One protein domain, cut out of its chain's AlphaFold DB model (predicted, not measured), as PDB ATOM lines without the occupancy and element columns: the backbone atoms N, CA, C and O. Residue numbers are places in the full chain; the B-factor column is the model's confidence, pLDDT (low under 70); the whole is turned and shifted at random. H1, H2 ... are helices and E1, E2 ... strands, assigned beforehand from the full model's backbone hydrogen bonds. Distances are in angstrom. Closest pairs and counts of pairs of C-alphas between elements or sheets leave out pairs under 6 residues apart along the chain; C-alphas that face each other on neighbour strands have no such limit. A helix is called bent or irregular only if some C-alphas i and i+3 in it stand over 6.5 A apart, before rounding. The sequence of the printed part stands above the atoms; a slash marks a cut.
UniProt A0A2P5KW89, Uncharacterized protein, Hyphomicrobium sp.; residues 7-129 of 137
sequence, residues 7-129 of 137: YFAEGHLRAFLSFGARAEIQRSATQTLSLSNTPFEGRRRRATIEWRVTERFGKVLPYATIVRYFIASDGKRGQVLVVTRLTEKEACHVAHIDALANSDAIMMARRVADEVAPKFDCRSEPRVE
ATOM      1  N   TYR A   7      51.107 -38.185   7.333       97.44
ATOM      2  CA  TYR A   7      52.221 -39.001   7.798       97.44
ATOM      3  C   TYR A   7      51.976 -40.449   7.383       97.44
ATOM      4  O   TYR A   7      50.908 -41.000   7.652       97.44
ATOM      5  N   PHE A   8      52.964 -41.045   6.723       97.50
ATOM      6  CA  PHE A   8      52.953 -42.441   6.309       97.50
ATOM      7  C   PHE A   8      54.199 -43.130   6.850       97.50
ATOM      8  O   PHE A   8      55.312 -42.637   6.659       97.50
ATOM      9  N   ALA A   9      54.002 -44.281   7.478       97.25
ATOM     10  CA  ALA A   9      55.072 -45.169   7.898       97.25
ATOM     11  C   ALA A   9      54.719 -46.613   7.542       97.25
ATOM     12  O   ALA A   9      53.548 -46.978   7.420       97.25
ATOM     13  N   GLU A  10      55.743 -47.442   7.400       95.69
ATOM     14  CA  GLU A  10      55.600 -48.880   7.221       95.69
ATOM     15  C   GLU A  10      56.500 -49.599   8.226       95.69
ATOM     16  O   GLU A  10      57.639 -49.192   8.457       95.69
ATOM     17  N   GLY A  11      55.991 -50.672   8.827       94.12
ATOM     18  CA  GLY A  11      56.747 -51.514   9.747       94.12
ATOM     19  C   GLY A  11      56.059 -52.857   9.951       94.12
ATOM     20  O   GLY A  11      54.835 -52.924  10.034       94.12
ATOM     21  N   HIS A  12      56.836 -53.943  10.009       91.81
ATOM     22  CA  HIS A  12      56.312 -55.310  10.155       91.81
ATOM     23  C   HIS A  12      55.164 -55.635   9.174       91.81
ATOM     24  O   HIS A  12      54.126 -56.153   9.588       91.81
ATOM     25  N   LEU A  13      55.350 -55.309   7.885       93.50
ATOM     26  CA  LEU A  13      54.389 -55.547   6.791       93.50
ATOM     27  C   LEU A  13      53.032 -54.843   6.958       93.50
ATOM     28  O   LEU A  13      52.021 -55.288   6.407       93.50
ATOM     29  N   ARG A  14      52.990 -53.759   7.733       96.31
ATOM     30  CA  ARG A  14      51.785 -52.968   7.980       96.31
ATOM     31  C   ARG A  14      52.061 -51.505   7.695       96.31
ATOM     32  O   ARG A  14      53.119 -50.983   8.044       96.31
ATOM     33  N   ALA A  15      51.086 -50.859   7.075       97.19
ATOM     34  CA  ALA A  15      51.095 -49.435   6.822       97.19
ATOM     35  C   ALA A  15      50.372 -48.682   7.943       97.19
ATOM     36  O   ALA A  15      49.331 -49.111   8.449       97.19
ATOM     37  N   PHE A  16      50.906 -47.517   8.279       98.19
ATOM     38  CA  PHE A  16      50.388 -46.599   9.282       98.19
ATOM     39  C   PHE A  16      50.145 -45.255   8.600       98.19
ATOM     40  O   PHE A  16      51.024 -44.751   7.895       98.19
ATOM     41  N   LEU A  17      48.949 -44.695   8.770       98.00
ATOM     42  CA  LEU A  17      48.575 -43.401   8.205       98.00
ATOM     43  C   LEU A  17      48.028 -42.497   9.297       98.00
ATOM     44  O   LEU A  17      47.153 -42.880  10.067       98.00
ATOM     45  N   SER A  18      48.515 -41.265   9.313       98.19
ATOM     46  CA  SER A  18      48.076 -40.239  10.245       98.19
ATOM     47  C   SER A  18      47.972 -38.889   9.544       98.19
ATOM     48  O   SER A  18      48.566 -38.679   8.485       98.19
ATOM     49  N   PHE A  19      47.187 -37.976  10.109       96.69
ATOM     50  CA  PHE A  19      46.774 -36.745   9.438       96.69
ATOM     51  C   PHE A  19      46.816 -35.547  10.386       96.69
ATOM     52  O   PHE A  19      46.628 -35.690  11.593       96.69
ATOM     53  N   GLY A  20      46.992 -34.351   9.825       93.25
ATOM     54  CA  GLY A  20      46.872 -33.096  10.568       93.25
ATOM     55  C   GLY A  20      48.171 -32.621  11.217       93.25
ATOM     56  O   GLY A  20      49.270 -33.017  10.834       93.25
ATOM     57  N   ALA A  21      48.050 -31.692  12.164       89.19
ATOM     58  CA  ALA A  21      49.204 -31.122  12.848       89.19
ATOM     59  C   ALA A  21      49.893 -32.179  13.722       89.19
ATOM     60  O   ALA A  21      49.237 -32.891  14.486       89.19
ATOM     61  N   ARG A  22      51.228 -32.250  13.629       91.88
ATOM     62  CA  ARG A  22      52.049 -33.230  14.358       91.88
ATOM     63  C   ARG A  22      51.587 -34.674  14.122       91.88
ATOM     64  O   ARG A  22      51.504 -35.469  15.058       91.88
ATOM     65  N   ALA A  23      51.204 -34.984  12.879       95.50
ATOM     66  CA  ALA A  23      50.633 -36.268  12.483       95.50
ATOM     67  C   ALA A  23      51.481 -37.468  12.943       95.50
ATOM     68  O   ALA A  23      50.917 -38.511  13.257       95.50
ATOM     69  N   GLU A  24      52.799 -37.309  13.039       95.56
ATOM     70  CA  GLU A  24      53.771 -38.317  13.467       95.56
ATOM     71  C   GLU A  24      53.642 -38.771  14.932       95.56
ATOM     72  O   GLU A  24      54.111 -39.855  15.263       95.56
ATOM     73  N   ILE A  25      52.997 -37.986  15.805       95.88
ATOM     74  CA  ILE A  25      52.789 -38.349  17.221       95.88
ATOM     75  C   ILE A  25      51.320 -38.595  17.587       95.88
ATOM     76  O   ILE A  25      51.002 -38.815  18.756       95.88
ATOM     77  N   GLN A  26      50.408 -38.508  16.617       97.19
ATOM     78  CA  GLN A  26      48.986 -38.752  16.855       97.19
ATOM     79  C   GLN A  26      48.714 -40.240  17.072       97.19
ATOM     80  O   GLN A  26      49.464 -41.092  16.597       97.19
ATOM     81  N   ARG A  27      47.592 -40.578  17.715       97.81
ATOM     82  CA  ARG A  27      47.221 -41.984  17.945       97.81
ATOM     83  C   ARG A  27      47.110 -42.774  16.634       97.81
ATOM     84  O   ARG A  27      47.562 -43.912  16.576       97.81
ATOM     85  N   SER A  28      46.590 -42.177  15.562       98.12
ATOM     86  CA  SER A  28      46.535 -42.830  14.246       98.12
ATOM     87  C   SER A  28      47.910 -43.199  13.676       98.12
ATOM     88  O   SER A  28      47.991 -44.120  12.875       98.12
ATOM     89  N   ALA A  29      49.005 -42.560  14.111       97.81
ATOM     90  CA  ALA A  29      50.357 -42.913  13.665       97.81
ATOM     91  C   ALA A  29      50.811 -44.300  14.143       97.81
ATOM     92  O   ALA A  29      51.703 -44.888  13.538       97.81
ATOM     93  N   THR A  30      50.200 -44.831  15.205       96.75
ATOM     94  CA  THR A  30      50.516 -46.154  15.762       96.75
ATOM     95  C   THR A  30      49.388 -47.167  15.567       96.75
ATOM     96  O   THR A  30      49.577 -48.356  15.824       96.75
ATOM     97  N   GLN A  31      48.224 -46.734  15.073       97.94
ATOM     98  CA  GLN A  31      47.101 -47.614  14.765       97.94
ATOM     99  C   GLN A  31      47.206 -48.176  13.343       97.94
ATOM    100  O   GLN A  31      47.488 -47.477  12.375       97.94
ATOM    101  N   THR A  32      46.922 -49.467  13.208       97.50
ATOM    102  CA  THR A  32      46.852 -50.176  11.925       97.50
ATOM    103  C   THR A  32      45.940 -51.400  12.074       97.50
ATOM    104  O   THR A  32      45.391 -51.640  13.150       97.50
ATOM    105  N   LEU A  33      45.750 -52.163  10.999       96.12
ATOM    106  CA  LEU A  33      45.045 -53.446  11.029       96.12
ATOM    107  C   LEU A  33      45.972 -54.548  11.568       96.12
ATOM    108  O   LEU A  33      47.190 -54.483  11.396       96.12
ATOM    109  N   SER A  34      45.401 -55.572  12.209       92.25
ATOM    110  CA  SER A  34      46.165 -56.698  12.773       92.25
ATOM    111  C   SER A  34      46.927 -57.488  11.702       92.25
ATOM    112  O   SER A  34      48.058 -57.910  11.928       92.25
ATOM    113  N   LEU A  35      46.320 -57.650  10.526       93.06
ATOM    114  CA  LEU A  35      46.882 -58.369   9.387       93.06
ATOM    115  C   LEU A  35      47.845 -57.496   8.572       93.06
ATOM    116  O   LEU A  35      47.707 -56.268   8.533       93.06
ATOM    117  N   SER A  36      48.776 -58.147   7.863       94.25
ATOM    118  CA  SER A  36      49.646 -57.499   6.877       94.25
ATOM    119  C   SER A  36      48.814 -56.695   5.887       94.25
ATOM    120  O   SER A  36      47.823 -57.200   5.345       94.25
ATOM    121  N   ASN A  37      49.194 -55.438   5.670       96.31
ATOM    122  CA  ASN A  37      48.346 -54.487   4.971       96.31
ATOM    123  C   ASN A  37      49.122 -53.406   4.219       96.31
ATOM    124  O   ASN A  37      50.266 -53.092   4.531       96.31
ATOM    125  N   THR A  38      48.458 -52.825   3.225       96.56
ATOM    126  CA  THR A  38      48.961 -51.691   2.451       96.56
ATOM    127  C   THR A  38      47.802 -50.853   1.909       96.56
ATOM    128  O   THR A  38      46.778 -51.421   1.527       96.56
ATOM    129  N   PRO A  39      47.909 -49.515   1.823       96.94
ATOM    130  CA  PRO A  39      46.903 -48.690   1.157       96.94
ATOM    131  C   PRO A  39      47.054 -48.702  -0.378       96.94
ATOM    132  O   PRO A  39      46.274 -48.069  -1.092       96.94
ATOM    133  N   PHE A  40      48.072 -49.394  -0.904       95.31
ATOM    134  CA  PHE A  40      48.388 -49.442  -2.325       95.31
ATOM    135  C   PHE A  40      47.764 -50.670  -2.996       95.31
ATOM    136  O   PHE A  40      48.005 -51.814  -2.616       95.31
ATOM    137  N   GLU A  41      46.963 -50.439  -4.034       90.56
ATOM    138  CA  GLU A  41      46.291 -51.510  -4.766       90.56
ATOM    139  C   GLU A  41      47.270 -52.266  -5.681       90.56
ATOM    140  O   GLU A  41      47.709 -51.762  -6.721       90.56
ATOM    141  N   GLY A  42      47.596 -53.511  -5.333       85.69
ATOM    142  CA  GLY A  42      48.449 -54.371  -6.155       85.69
ATOM    143  C   GLY A  42      49.838 -53.766  -6.383       85.69
ATOM    144  O   GLY A  42      50.590 -53.557  -5.439       85.69
ATOM    145  N   ARG A  43      50.200 -53.504  -7.647       85.00
ATOM    146  CA  ARG A  43      51.480 -52.862  -8.022       85.00
ATOM    147  C   ARG A  43      51.368 -51.343  -8.206       85.00
ATOM    148  O   ARG A  43      52.317 -50.708  -8.669       85.00
ATOM    149  N   ARG A  44      50.203 -50.751  -7.925       86.88
ATOM    150  CA  ARG A  44      49.985 -49.312  -8.100       86.88
ATOM    151  C   ARG A  44      50.754 -48.541  -7.031       86.88
ATOM    152  O   ARG A  44      50.826 -48.955  -5.885       86.88
ATOM    153  N   ARG A  45      51.288 -47.377  -7.405       84.56
ATOM    154  CA  ARG A  45      52.024 -46.468  -6.504       84.56
ATOM    155  C   ARG A  45      51.159 -45.315  -5.988       84.56
ATOM    156  O   ARG A  45      51.668 -44.248  -5.664       84.56
ATOM    157  N   ARG A  46      49.836 -45.484  -6.011       89.25
ATOM    158  CA  ARG A  46      48.868 -44.469  -5.581       89.25
ATOM    159  C   ARG A  46      47.904 -45.090  -4.583       89.25
ATOM    160  O   ARG A  46      47.344 -46.148  -4.857       89.25
ATOM    161  N   ALA A  47      47.725 -44.406  -3.464       93.12
ATOM    162  CA  ALA A  47      46.658 -44.652  -2.507       93.12
ATOM    163  C   ALA A  47      45.629 -43.523  -2.631       93.12
ATOM    164  O   ALA A  47      45.987 -42.389  -2.957       93.12
ATOM    165  N   THR A  48      44.359 -43.835  -2.383       95.38
ATOM    166  CA  THR A  48      43.282 -42.837  -2.374       95.38
ATOM    167  C   THR A  48      42.888 -42.540  -0.938       95.38
ATOM    168  O   THR A  48      42.625 -43.463  -0.168       95.38
ATOM    169  N   ILE A  49      42.828 -41.255  -0.604       97.81
ATOM    170  CA  ILE A  49      42.274 -40.760   0.653       97.81
ATOM    171  C   ILE A  49      40.986 -40.027   0.294       97.81
ATOM    172  O   ILE A  49      41.031 -39.023  -0.419       97.81
ATOM    173  N   GLU A  50      39.846 -40.522   0.764       98.38
ATOM    174  CA  GLU A  50      38.620 -39.731   0.738       98.38
ATOM    175  C   GLU A  50      38.622 -38.810   1.960       98.38
ATOM    176  O   GLU A  50      38.630 -39.275   3.100       98.38
ATOM    177  N   TRP A  51      38.634 -37.502   1.716       97.62
ATOM    178  CA  TRP A  51      38.574 -36.483   2.756       97.62
ATOM    179  C   TRP A  51      37.126 -36.086   3.016       97.62
ATOM    180  O   TRP A  51      36.399 -35.731   2.089       97.62
ATOM    181  N   ARG A  52      36.719 -36.094   4.285       97.75
ATOM    182  CA  ARG A  52      35.455 -35.511   4.734       97.75
ATOM    183  C   ARG A  52      35.750 -34.132   5.298       97.75
ATOM    184  O   ARG A  52      36.527 -34.006   6.246       97.75
ATOM    185  N   VAL A  53      35.179 -33.103   4.682       95.56
ATOM    186  CA  VAL A  53      35.495 -31.700   4.972       95.56
ATOM    187  C   VAL A  53      34.249 -30.908   5.327       95.56
ATOM    188  O   VAL A  53      33.151 -31.209   4.867       95.56
ATOM    189  N   THR A  54      34.430 -29.877   6.142       93.12
ATOM    190  CA  THR A  54      33.432 -28.841   6.405       93.12
ATOM    191  C   THR A  54      34.034 -27.484   6.085       93.12
ATOM    192  O   THR A  54      35.238 -27.284   6.236       93.12
ATOM    193  N   GLU A  55      33.198 -26.525   5.716       91.88
ATOM    194  CA  GLU A  55      33.618 -25.133   5.602       91.88
ATOM    195  C   GLU A  55      33.255 -24.369   6.876       91.88
ATOM    196  O   GLU A  55      32.117 -24.428   7.344       91.88
ATOM    197  N   ARG A  56      34.228 -23.674   7.473       86.06
ATOM    198  CA  ARG A  56      34.015 -22.766   8.611       86.06
ATOM    199  C   ARG A  56      34.899 -21.539   8.461       86.06
ATOM    200  O   ARG A  56      36.094 -21.672   8.225       86.06
ATOM    201  N   PHE A  57      34.320 -20.348   8.613       87.25
ATOM    202  CA  PHE A  57      35.046 -19.072   8.517       87.25
ATOM    203  C   PHE A  57      35.890 -18.942   7.231       87.25
ATOM    204  O   PHE A  57      37.029 -18.479   7.270       87.25
ATOM    205  N   GLY A  58      35.360 -19.422   6.098       86.88
ATOM    206  CA  GLY A  58      36.063 -19.416   4.808       86.88
ATOM    207  C   GLY A  58      37.233 -20.406   4.704       86.88
ATOM    208  O   GLY A  58      38.049 -20.291   3.792       86.88
ATOM    209  N   LYS A  59      37.350 -21.365   5.631       86.69
ATOM    210  CA  LYS A  59      38.372 -22.420   5.624       86.69
ATOM    211  C   LYS A  59      37.729 -23.787   5.427       86.69
ATOM    212  O   LYS A  59      36.775 -24.126   6.125       86.69
ATOM    213  N   VAL A  60      38.304 -24.582   4.528       89.56
ATOM    214  CA  VAL A  60      38.000 -26.010   4.380       89.56
ATOM    215  C   VAL A  60      38.767 -26.768   5.459       89.56
ATOM    216  O   VAL A  60      39.998 -26.760   5.473       89.56
ATOM    217  N   LEU A  61      38.042 -27.394   6.381       90.50
ATOM    218  CA  LEU A  61      38.591 -28.137   7.508       90.50
ATOM    219  C   LEU A  61      38.204 -29.613   7.373       90.50
ATOM    220  O   LEU A  61      37.013 -29.934   7.450       90.50
ATOM    221  N   PRO A  62      39.166 -30.524   7.162       94.81
ATOM    222  CA  PRO A  62      38.871 -31.943   7.198       94.81
ATOM    223  C   PRO A  62      38.581 -32.391   8.636       94.81
ATOM    224  O   PRO A  62      39.246 -31.954   9.573       94.81
ATOM    225  N   TYR A  63      37.578 -33.250   8.808       96.56
ATOM    226  CA  TYR A  63      37.178 -33.806  10.110       96.56
ATOM    227  C   TYR A  63      37.245 -35.337  10.156       96.56
ATOM    228  O   TYR A  63      37.284 -35.930  11.238       96.56
ATOM    229  N   ALA A  64      37.281 -35.991   8.994       98.44
ATOM    230  CA  ALA A  64      37.525 -37.419   8.889       98.44
ATOM    231  C   ALA A  64      38.207 -37.775   7.561       98.44
ATOM    232  O   ALA A  64      38.117 -37.034   6.578       98.44
ATOM    233  N   THR A  65      38.867 -38.928   7.522       98.69
ATOM    234  CA  THR A  65      39.311 -39.567   6.282       98.69
ATOM    235  C   THR A  65      38.782 -40.987   6.189       98.69
ATOM    236  O   THR A  65      38.501 -41.634   7.198       98.69
ATOM    237  N   ILE A  66      38.652 -41.470   4.957       98.88
ATOM    238  CA  ILE A  66      38.377 -42.870   4.656       98.88
ATOM    239  C   ILE A  66      39.487 -43.356   3.732       98.88
ATOM    240  O   ILE A  66      39.681 -42.816   2.638       98.88
ATOM    241  N   VAL A  67      40.220 -44.375   4.172       98.69
ATOM    242  CA  VAL A  67      41.300 -44.985   3.392       98.69
ATOM    243  C   VAL A  67      41.046 -46.473   3.245       98.69
ATOM    244  O   VAL A  67      40.719 -47.164   4.208       98.69
ATOM    245  N   ARG A  68      41.209 -46.977   2.020       98.44
ATOM    246  CA  ARG A  68      41.132 -48.409   1.737       98.44
ATOM    247  C   ARG A  68      42.493 -49.054   1.952       98.44
ATOM    248  O   ARG A  68      43.461 -48.685   1.296       98.44
ATOM    249  N   TYR A  69      42.518 -50.059   2.809       98.00
ATOM    250  CA  TYR A  69      43.642 -50.953   3.014       98.00
ATOM    251  C   TYR A  69      43.368 -52.286   2.327       98.00
ATOM    252  O   TYR A  69      42.288 -52.863   2.451       98.00
ATOM    253  N   PHE A  70      44.365 -52.784   1.615       96.62
ATOM    254  CA  PHE A  70      44.415 -54.132   1.077       96.62
ATOM    255  C   PHE A  70      45.172 -54.993   2.070       96.62
ATOM    256  O   PHE A  70      46.290 -54.653   2.457       96.62
ATOM    257  N   ILE A  71      44.557 -56.091   2.487       95.06
ATOM    258  CA  ILE A  71      45.112 -56.981   3.504       95.06
ATOM    259  C   ILE A  71      45.338 -58.373   2.939       95.06
ATOM    260  O   ILE A  71      44.624 -58.811   2.031       95.06
ATOM    261  N   ALA A  72      46.332 -59.068   3.483       88.69
ATOM    262  CA  ALA A  72      46.652 -60.437   3.113       88.69
ATOM    263  C   ALA A  72      46.898 -61.296   4.359       88.69
ATOM    264  O   ALA A  72      47.582 -60.874   5.289       88.69
ATOM    265  N   SER A  73      46.345 -62.508   4.358       82.44
ATOM    266  CA  SER A  73      46.517 -63.513   5.414       82.44
ATOM    267  C   SER A  73      46.329 -64.904   4.814       82.44
ATOM    268  O   SER A  73      45.309 -65.151   4.176       82.44
ATOM    269  N   ASP A  74      47.314 -65.792   4.969       82.00
ATOM    270  CA  ASP A  74      47.247 -67.212   4.581       82.00
ATOM    271  C   ASP A  74      46.671 -67.463   3.174       82.00
ATOM    272  O   ASP A  74      45.754 -68.258   2.968       82.00
ATOM    273  N   GLY A  75      47.165 -66.709   2.185       81.19
ATOM    274  CA  GLY A  75      46.718 -66.794   0.788       81.19
ATOM    275  C   GLY A  75      45.371 -66.121   0.491       81.19
ATOM    276  O   GLY A  75      45.003 -65.983  -0.677       81.19
ATOM    277  N   LYS A  76      44.652 -65.636   1.507       86.25
ATOM    278  CA  LYS A  76      43.430 -64.839   1.356       86.25
ATOM    279  C   LYS A  76      43.760 -63.359   1.248       86.25
ATOM    280  O   LYS A  76      44.688 -62.857   1.882       86.25
ATOM    281  N   ARG A  77      42.961 -62.653   0.450       91.19
ATOM    282  CA  ARG A  77      43.025 -61.200   0.284       91.19
ATOM    283  C   ARG A  77      41.729 -60.573   0.769       91.19
ATOM    284  O   ARG A  77      40.658 -61.126   0.539       91.19
ATOM    285  N   GLY A  78      41.843 -59.421   1.410       94.12
ATOM    286  CA  GLY A  78      40.715 -58.632   1.883       94.12
ATOM    287  C   GLY A  78      40.881 -57.160   1.542       94.12
ATOM    288  O   GLY A  78      41.951 -56.709   1.120       94.12
ATOM    289  N   GLN A  79      39.806 -56.409   1.741       96.75
ATOM    290  CA  GLN A  79      39.802 -54.959   1.630       96.75
ATOM    291  C   GLN A  79      39.089 -54.391   2.845       96.75
ATOM    292  O   GLN A  79      37.981 -54.818   3.154       96.75
ATOM    293  N   VAL A  80      39.710 -53.429   3.514       98.25
ATOM    294  CA  VAL A  80      39.157 -52.806   4.712       98.25
ATOM    295  C   VAL A  80      39.145 -51.301   4.519       98.25
ATOM    296  O   VAL A  80      40.166 -50.709   4.176       98.25
ATOM    297  N   LEU A  81      37.992 -50.676   4.722       98.81
ATOM    298  CA  LEU A  81      37.896 -49.227   4.829       98.81
ATOM    299  C   LEU A  81      38.173 -48.835   6.275       98.81
ATOM    300  O   LEU A  81      37.495 -49.295   7.190       98.81
ATOM    301  N   VAL A  82      39.182 -47.995   6.464       98.81
ATOM    302  CA  VAL A  82      39.540 -47.417   7.756       98.81
ATOM    303  C   VAL A  82      39.015 -45.992   7.788       98.81
ATOM    304  O   VAL A  82      39.379 -45.179   6.936       98.81
ATOM    305  N   VAL A  83      38.151 -45.709   8.760       98.88
ATOM    306  CA  VAL A  83      37.654 -44.364   9.046       98.88
ATOM    307  C   VAL A  83      38.513 -43.763  10.146       98.88
ATOM    308  O   VAL A  83      38.596 -44.325  11.239       98.88
ATOM    309  N   THR A  84      39.116 -42.610   9.880       98.88
ATOM    310  CA  THR A  84      39.958 -41.886  10.836       98.88
ATOM    311  C   THR A  84      39.307 -40.552  11.163       98.88
ATOM    312  O   THR A  84      38.992 -39.785  10.259       98.88
ATOM    313  N   ARG A  85      39.112 -40.256  12.452       98.38
ATOM    314  CA  ARG A  85      38.740 -38.920  12.936       98.38
ATOM    315  C   ARG A  85      39.977 -38.042  12.889       98.38
ATOM    316  O   ARG A  85      41.054 -38.493  13.274       98.38
ATOM    317  N   LEU A  86      39.804 -36.780  12.517       95.44
ATOM    318  CA  LEU A  86      40.813 -35.760  12.756       95.44
ATOM    319  C   LEU A  86      40.203 -34.464  13.285       95.44
ATOM    320  O   LEU A  86      39.109 -34.048  12.916       95.44
ATOM    321  N   THR A  87      40.944 -33.828  14.177       93.75
ATOM    322  CA  THR A  87      40.676 -32.496  14.713       93.75
ATOM    323  C   THR A  87      41.953 -31.666  14.607       93.75
ATOM    324  O   THR A  87      42.979 -32.144  14.128       93.75
ATOM    325  N   GLU A  88      41.936 -30.430  15.102       88.19
ATOM    326  CA  GLU A  88      43.162 -29.629  15.200       88.19
ATOM    327  C   GLU A  88      44.221 -30.245  16.134       88.19
ATOM    328  O   GLU A  88      45.395 -29.895  16.032       88.19
ATOM    329  N   LYS A  89      43.821 -31.142  17.049       90.81
ATOM    330  CA  LYS A  89      44.687 -31.663  18.120       90.81
ATOM    331  C   LYS A  89      44.958 -33.160  18.037       90.81
ATOM    332  O   LYS A  89      46.010 -33.595  18.489       90.81
ATOM    333  N   GLU A  90      44.010 -33.921  17.500       95.44
ATOM    334  CA  GLU A  90      43.976 -35.381  17.600       95.44
ATOM    335  C   GLU A  90      43.627 -36.029  16.263       95.44
ATOM    336  O   GLU A  90      42.741 -35.539  15.555       95.44
ATOM    337  N   ALA A  91      44.251 -37.172  15.976       98.00
ATOM    338  CA  ALA A  91      43.828 -38.093  14.927       98.00
ATOM    339  C   ALA A  91      43.851 -39.549  15.427       98.00
ATOM    340  O   ALA A  91      44.794 -39.966  16.106       98.00
ATOM    341  N   CYS A  92      42.794 -40.315  15.135       98.62
ATOM    342  CA  CYS A  92      42.626 -41.701  15.586       98.62
ATOM    343  C   CYS A  92      41.653 -42.491  14.694       98.62
ATOM    344  O   CYS A  92      40.734 -41.921  14.099       98.62
ATOM    345  N   HIS A  93      41.824 -43.810  14.617       98.75
ATOM    346  CA  HIS A  93      40.864 -44.700  13.964       98.75
ATOM    347  C   HIS A  93      39.541 -44.726  14.740       98.75
ATOM    348  O   HIS A  93      39.531 -44.869  15.960       98.75
ATOM    349  N   VAL A  94      38.435 -44.637  14.006       98.81
ATOM    350  CA  VAL A  94      37.056 -44.698  14.513       98.81
ATOM    351  C   VAL A  94      36.444 -46.056  14.207       98.81
ATOM    352  O   VAL A  94      35.848 -46.680  15.084       98.81
ATOM    353  N   ALA A  95      36.601 -46.526  12.967       98.69
ATOM    354  CA  ALA A  95      36.027 -47.790  12.537       98.69
ATOM    355  C   ALA A  95      36.820 -48.476  11.428       98.69
ATOM    356  O   ALA A  95      37.491 -47.827  10.621       98.69
ATOM    357  N   HIS A  96      36.660 -49.796  11.370       98.69
ATOM    358  CA  HIS A  96      37.121 -50.675  10.305       98.69
ATOM    359  C   HIS A  96      35.916 -51.380   9.683       98.69
ATOM    360  O   HIS A  96      35.081 -51.933  10.392       98.69
ATOM    361  N   ILE A  97      35.831 -51.366   8.355       98.62
ATOM    362  CA  ILE A  97      34.731 -51.979   7.602       98.62
ATOM    363  C   ILE A  97      35.318 -52.943   6.580       98.62
ATOM    364  O   ILE A  97      36.064 -52.514   5.698       98.62
ATOM    365  N   ASP A  98      34.974 -54.228   6.663       97.81
ATOM    366  CA  ASP A  98      35.318 -55.199   5.619       97.81
ATOM    367  C   ASP A  98      34.493 -54.898   4.360       97.81
ATOM    368  O   ASP A  98      33.266 -55.009   4.344       97.81
ATOM    369  N   ALA A  99      35.175 -54.496   3.291       97.81
ATOM    370  CA  ALA A  99      34.538 -54.079   2.053       97.81
ATOM    371  C   ALA A  99      34.114 -55.236   1.140       97.81
ATOM    372  O   ALA A  99      33.403 -54.995   0.170       97.81
ATOM    373  N   LEU A 100      34.555 -56.467   1.411       96.44
ATOM    374  CA  LEU A 100      34.112 -57.658   0.683       96.44
ATOM    375  C   LEU A 100      32.906 -58.308   1.363       96.44
ATOM    376  O   LEU A 100      32.066 -58.891   0.685       96.44
ATOM    377  N   ALA A 101      32.808 -58.194   2.688       97.19
ATOM    378  CA  ALA A 101      31.684 -58.719   3.457       97.19
ATOM    379  C   ALA A 101      30.441 -57.809   3.445       97.19
ATOM    380  O   ALA A 101      29.360 -58.271   3.803       97.19
ATOM    381  N   ASN A 102      30.571 -56.538   3.044       98.19
ATOM    382  CA  ASN A 102      29.477 -55.560   3.034       98.19
ATOM    383  C   ASN A 102      29.375 -54.887   1.655       98.19
ATOM    384  O   ASN A 102      30.272 -54.144   1.256       98.19
ATOM    385  N   SER A 103      28.280 -55.119   0.922       96.88
ATOM    386  CA  SER A 103      28.099 -54.608  -0.450       96.88
ATOM    387  C   SER A 103      28.041 -53.079  -0.541       96.88
ATOM    388  O   SER A 103      28.375 -52.504  -1.573       96.88
ATOM    389  N   ASP A 104      27.639 -52.411   0.538       97.44
ATOM    390  CA  ASP A 104      27.520 -50.959   0.675       97.44
ATOM    391  C   ASP A 104      28.609 -50.355   1.586       97.44
ATOM    392  O   ASP A 104      28.462 -49.237   2.083       97.44
ATOM    393  N   ALA A 105      29.742 -51.045   1.770       98.50
ATOM    394  CA  ALA A 105      30.801 -50.666   2.711       98.50
ATOM    395  C   ALA A 105      31.263 -49.202   2.624       98.50
ATOM    396  O   ALA A 105      31.559 -48.588   3.647       98.50
ATOM    397  N   ILE A 106      31.331 -48.611   1.424       98.50
ATOM    398  CA  ILE A 106      31.714 -47.197   1.278       98.50
ATOM    399  C   ILE A 106      30.642 -46.244   1.817       98.50
ATOM    400  O   ILE A 106      30.975 -45.223   2.416       98.50
ATOM    401  N   MET A 107      29.362 -46.585   1.657       98.62
ATOM    402  CA  MET A 107      28.256 -45.811   2.221       98.62
ATOM    403  C   MET A 107      28.240 -45.933   3.743       98.62
ATOM    404  O   MET A 107      28.067 -44.926   4.428       98.62
ATOM    405  N   MET A 108      28.517 -47.128   4.273       98.75
ATOM    406  CA  MET A 108      28.717 -47.336   5.709       98.75
ATOM    407  C   MET A 108      29.882 -46.498   6.247       98.75
ATOM    408  O   MET A 108      29.714 -45.766   7.216       98.75
ATOM    409  N   ALA A 109      31.046 -46.543   5.592       98.88
ATOM    410  CA  ALA A 109      32.224 -45.782   6.004       98.88
ATOM    411  C   ALA A 109      31.963 -44.268   6.005       98.88
ATOM    412  O   ALA A 109      32.354 -43.584   6.947       98.88
ATOM    413  N   ARG A 110      31.255 -43.749   4.991       98.88
ATOM    414  CA  ARG A 110      30.824 -42.341   4.937       98.88
ATOM    415  C   ARG A 110      29.873 -41.988   6.069       98.88
ATOM    416  O   ARG A 110      30.089 -40.983   6.732       98.88
ATOM    417  N   ARG A 111      28.881 -42.838   6.349       98.69
ATOM    418  CA  ARG A 111      27.964 -42.645   7.479       98.69
ATOM    419  C   ARG A 111      28.721 -42.581   8.804       98.69
ATOM    420  O   ARG A 111      28.508 -41.664   9.584       98.69
ATOM    421  N   VAL A 112      29.649 -43.508   9.041       98.81
ATOM    422  CA  VAL A 112      30.485 -43.500  10.250       98.81
ATOM    423  C   VAL A 112      31.339 -42.234  10.316       98.81
ATOM    424  O   VAL A 112      31.422 -41.601  11.369       98.81
ATOM    425  N   ALA A 113      31.956 -41.840   9.202       98.81
ATOM    426  CA  ALA A 113      32.776 -40.640   9.139       98.81
ATOM    427  C   ALA A 113      31.970 -39.364   9.439       98.81
ATOM    428  O   ALA A 113      32.470 -38.485  10.134       98.81
ATOM    429  N   ASP A 114      30.728 -39.280   8.970       98.56
ATOM    430  CA  ASP A 114      29.900 -38.080   9.093       98.56
ATOM    431  C   ASP A 114      29.110 -38.037  10.419       98.56
ATOM    432  O   ASP A 114      28.956 -36.971  11.013       98.56
ATOM    433  N   GLU A 115      28.632 -39.179  10.923       98.38
ATOM    434  CA  GLU A 115      27.736 -39.249  12.090       98.38
ATOM    435  C   GLU A 115      28.465 -39.621  13.395       98.38
ATOM    436  O   GLU A 115      28.125 -39.108  14.467       98.38
ATOM    437  N   VAL A 116      29.479 -40.494  13.324       98.25
ATOM    438  CA  VAL A 116      30.162 -41.064  14.504       98.25
ATOM    439  C   VAL A 116      31.488 -40.364  14.773       98.25
ATOM    440  O   VAL A 116      31.743 -39.937  15.905       98.25
ATOM    441  N   ALA A 117      32.328 -40.200  13.747       98.25
ATOM    442  CA  ALA A 117      33.659 -39.623  13.904       98.25
ATOM    443  C   ALA A 117      33.655 -38.253  14.602       98.25
ATOM    444  O   ALA A 117      34.528 -38.068  15.447       98.25
ATOM    445  N   PRO A 118      32.695 -37.321  14.389       96.00
ATOM    446  CA  PRO A 118      32.674 -36.022  15.073       96.00
ATOM    447  C   PRO A 118      32.531 -36.089  16.598       96.00
ATOM    448  O   PRO A 118      32.914 -35.132  17.277       96.00
ATOM    449  N   LYS A 119      32.050 -37.207  17.148       96.38
ATOM    450  CA  LYS A 119      31.824 -37.400  18.591       96.38
ATOM    451  C   LYS A 119      32.698 -38.503  19.199       96.38
ATOM    452  O   LYS A 119      32.594 -38.761  20.393       96.38
ATOM    453  N   PHE A 120      33.529 -39.165  18.394       98.19
ATOM    454  CA  PHE A 120      34.339 -40.293  18.840       98.19
ATOM    455  C   PHE A 120      35.452 -39.851  19.805       98.19
ATOM    456  O   PHE A 120      36.179 -38.896  19.522       98.19
ATOM    457  N   ASP A 121      35.591 -40.558  20.929       97.38
ATOM    458  CA  ASP A 121      36.681 -40.360  21.891       97.38
ATOM    459  C   ASP A 121      37.928 -41.096  21.399       97.38
ATOM    460  O   ASP A 121      37.952 -42.328  21.377       97.38
ATOM    461  N   CYS A 122      38.986 -40.355  21.054       97.12
ATOM    462  CA  CYS A 122      40.242 -40.934  20.581       97.12
ATOM    463  C   CYS A 122      40.986 -41.776  21.623       97.12
ATOM    464  O   CYS A 122      42.019 -42.349  21.293       97.12
ATOM    465  N   ARG A 123      40.491 -41.909  22.858       96.69
ATOM    466  CA  ARG A 123      40.967 -42.895  23.843       96.69
ATOM    467  C   ARG A 123      40.328 -44.277  23.662       96.69
ATOM    468  O   ARG A 123      40.902 -45.258  24.130       96.69
ATOM    469  N   SER A 124      39.220 -44.376  22.933       97.88
ATOM    470  CA  SER A 124      38.543 -45.641  22.630       97.88
ATOM    471  C   SER A 124      39.228 -46.417  21.501       97.88
ATOM    472  O   SER A 124      39.897 -45.834  20.648       97.88
ATOM    473  N   GLU A 125      39.028 -47.737  21.478       97.62
ATOM    474  CA  GLU A 125      39.414 -48.572  20.335       97.62
ATOM    475  C   GLU A 125      38.447 -48.401  19.153       97.62
ATOM    476  O   GLU A 125      37.246 -48.186  19.370       97.62
ATOM    477  N   PRO A 126      38.940 -48.506  17.902       97.69
ATOM    478  CA  PRO A 126      38.086 -48.477  16.727       97.69
ATOM    479  C   PRO A 126      37.142 -49.679  16.712       97.69
ATOM    480  O   PRO A 126      37.481 -50.773  17.166       97.69
ATOM    481  N   ARG A 127      35.950 -49.482  16.154       97.12
ATOM    482  CA  ARG A 127      34.919 -50.523  16.072       97.12
ATOM    483  C   ARG A 127      34.950 -51.222  14.720       97.12
ATOM    484  O   ARG A 127      35.251 -50.600  13.704       97.12
ATOM    485  N   VAL A 128      34.592 -52.500  14.693       97.69
ATOM    486  CA  VAL A 128      34.247 -53.166  13.433       97.69
ATOM    487  C   VAL A 128      32.784 -52.865  13.137       97.69
ATOM    488  O   VAL A 128      31.922 -53.193  13.947       97.69
ATOM    489  N   GLU A 129      32.516 -52.233  11.998       97.88
ATOM    490  CA  GLU A 129      31.161 -51.861  11.585       97.88
ATOM    491  C   GLU A 129      30.678 -52.769  10.447       97.88
ATOM    492  O   GLU A 129      31.402 -53.025   9.481       97.88
TER     493      GLU A 129
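Overview. This is residues 7 to 129 of the 137 residues of an uncharacterized protein of Hyphomicrobium sp. (UniProt A0A2P5KW89). A long, strongly twisted sheet, E3 to E7, has the helix H1 packed over one side, while the small hairpin of E1 and E2 lies on the other side. E5, the longest strand, runs through the sheet, and its hairpin ends with E4 and E6 make the length. The 123 printed residues hold seven named strands, then one named helix; the class is mixed. The larger sheet is branched and antiparallel, and E4 to E7 form a meander, each strand the antiparallel neighbour of the one before. The whole is compact, radius of gyration of the C-alphas 14.0 A, yet elongated, spanning 49 by 31 by 29 A.

Along the chain. E1, residues 7 to 11, begins at C-alpha 7 (52.221, -39.001, 7.798). E2 is residues 14 to 19, E3 36 to 38, and E4 49 to 56. E5, residues 59 to 73, measures 41.9 A; E6, 76 to 86, 31.3 A; E7, 91 to 98, 21.3 A. H1, residues 105 to 119, measures 20.7 A and ends at C-alpha 119 (31.824, -37.400, 18.591).

Arrangement. E3 and E4 lie on one side of E5, E6 on the other: N 38 and O 70 are 2.9 A apart, N 52 and O 64 2.8 A, N 69 and O 80 2.8 A. E7 is E6's other neighbour, with N 83 and O 95 at 2.9 A. H1 is on this sheet; the closest C-alphas of H1 and E6 are Ala 117 and Arg 85, 5.2 A. H1 is irregular, but only just: C-alphas 115 and 118 are 6.6 A apart, and 8 of 11 O i to N i+4 pairs are within hydrogen-bond range. In the hairpin E1 and E2, N 9 and O 16 are 3.0 A apart. The closest C-alphas of E2 and E3 are Arg 14 and Asn 37, 4.8 A.

Size, cuts and confidence. The C-alphas farthest apart, Phe 57 and Asp 74, are 49.8 A apart. The printed part has no cut; the link from E2 to E3 is long, and no printed residue is under 70 in pLDDT.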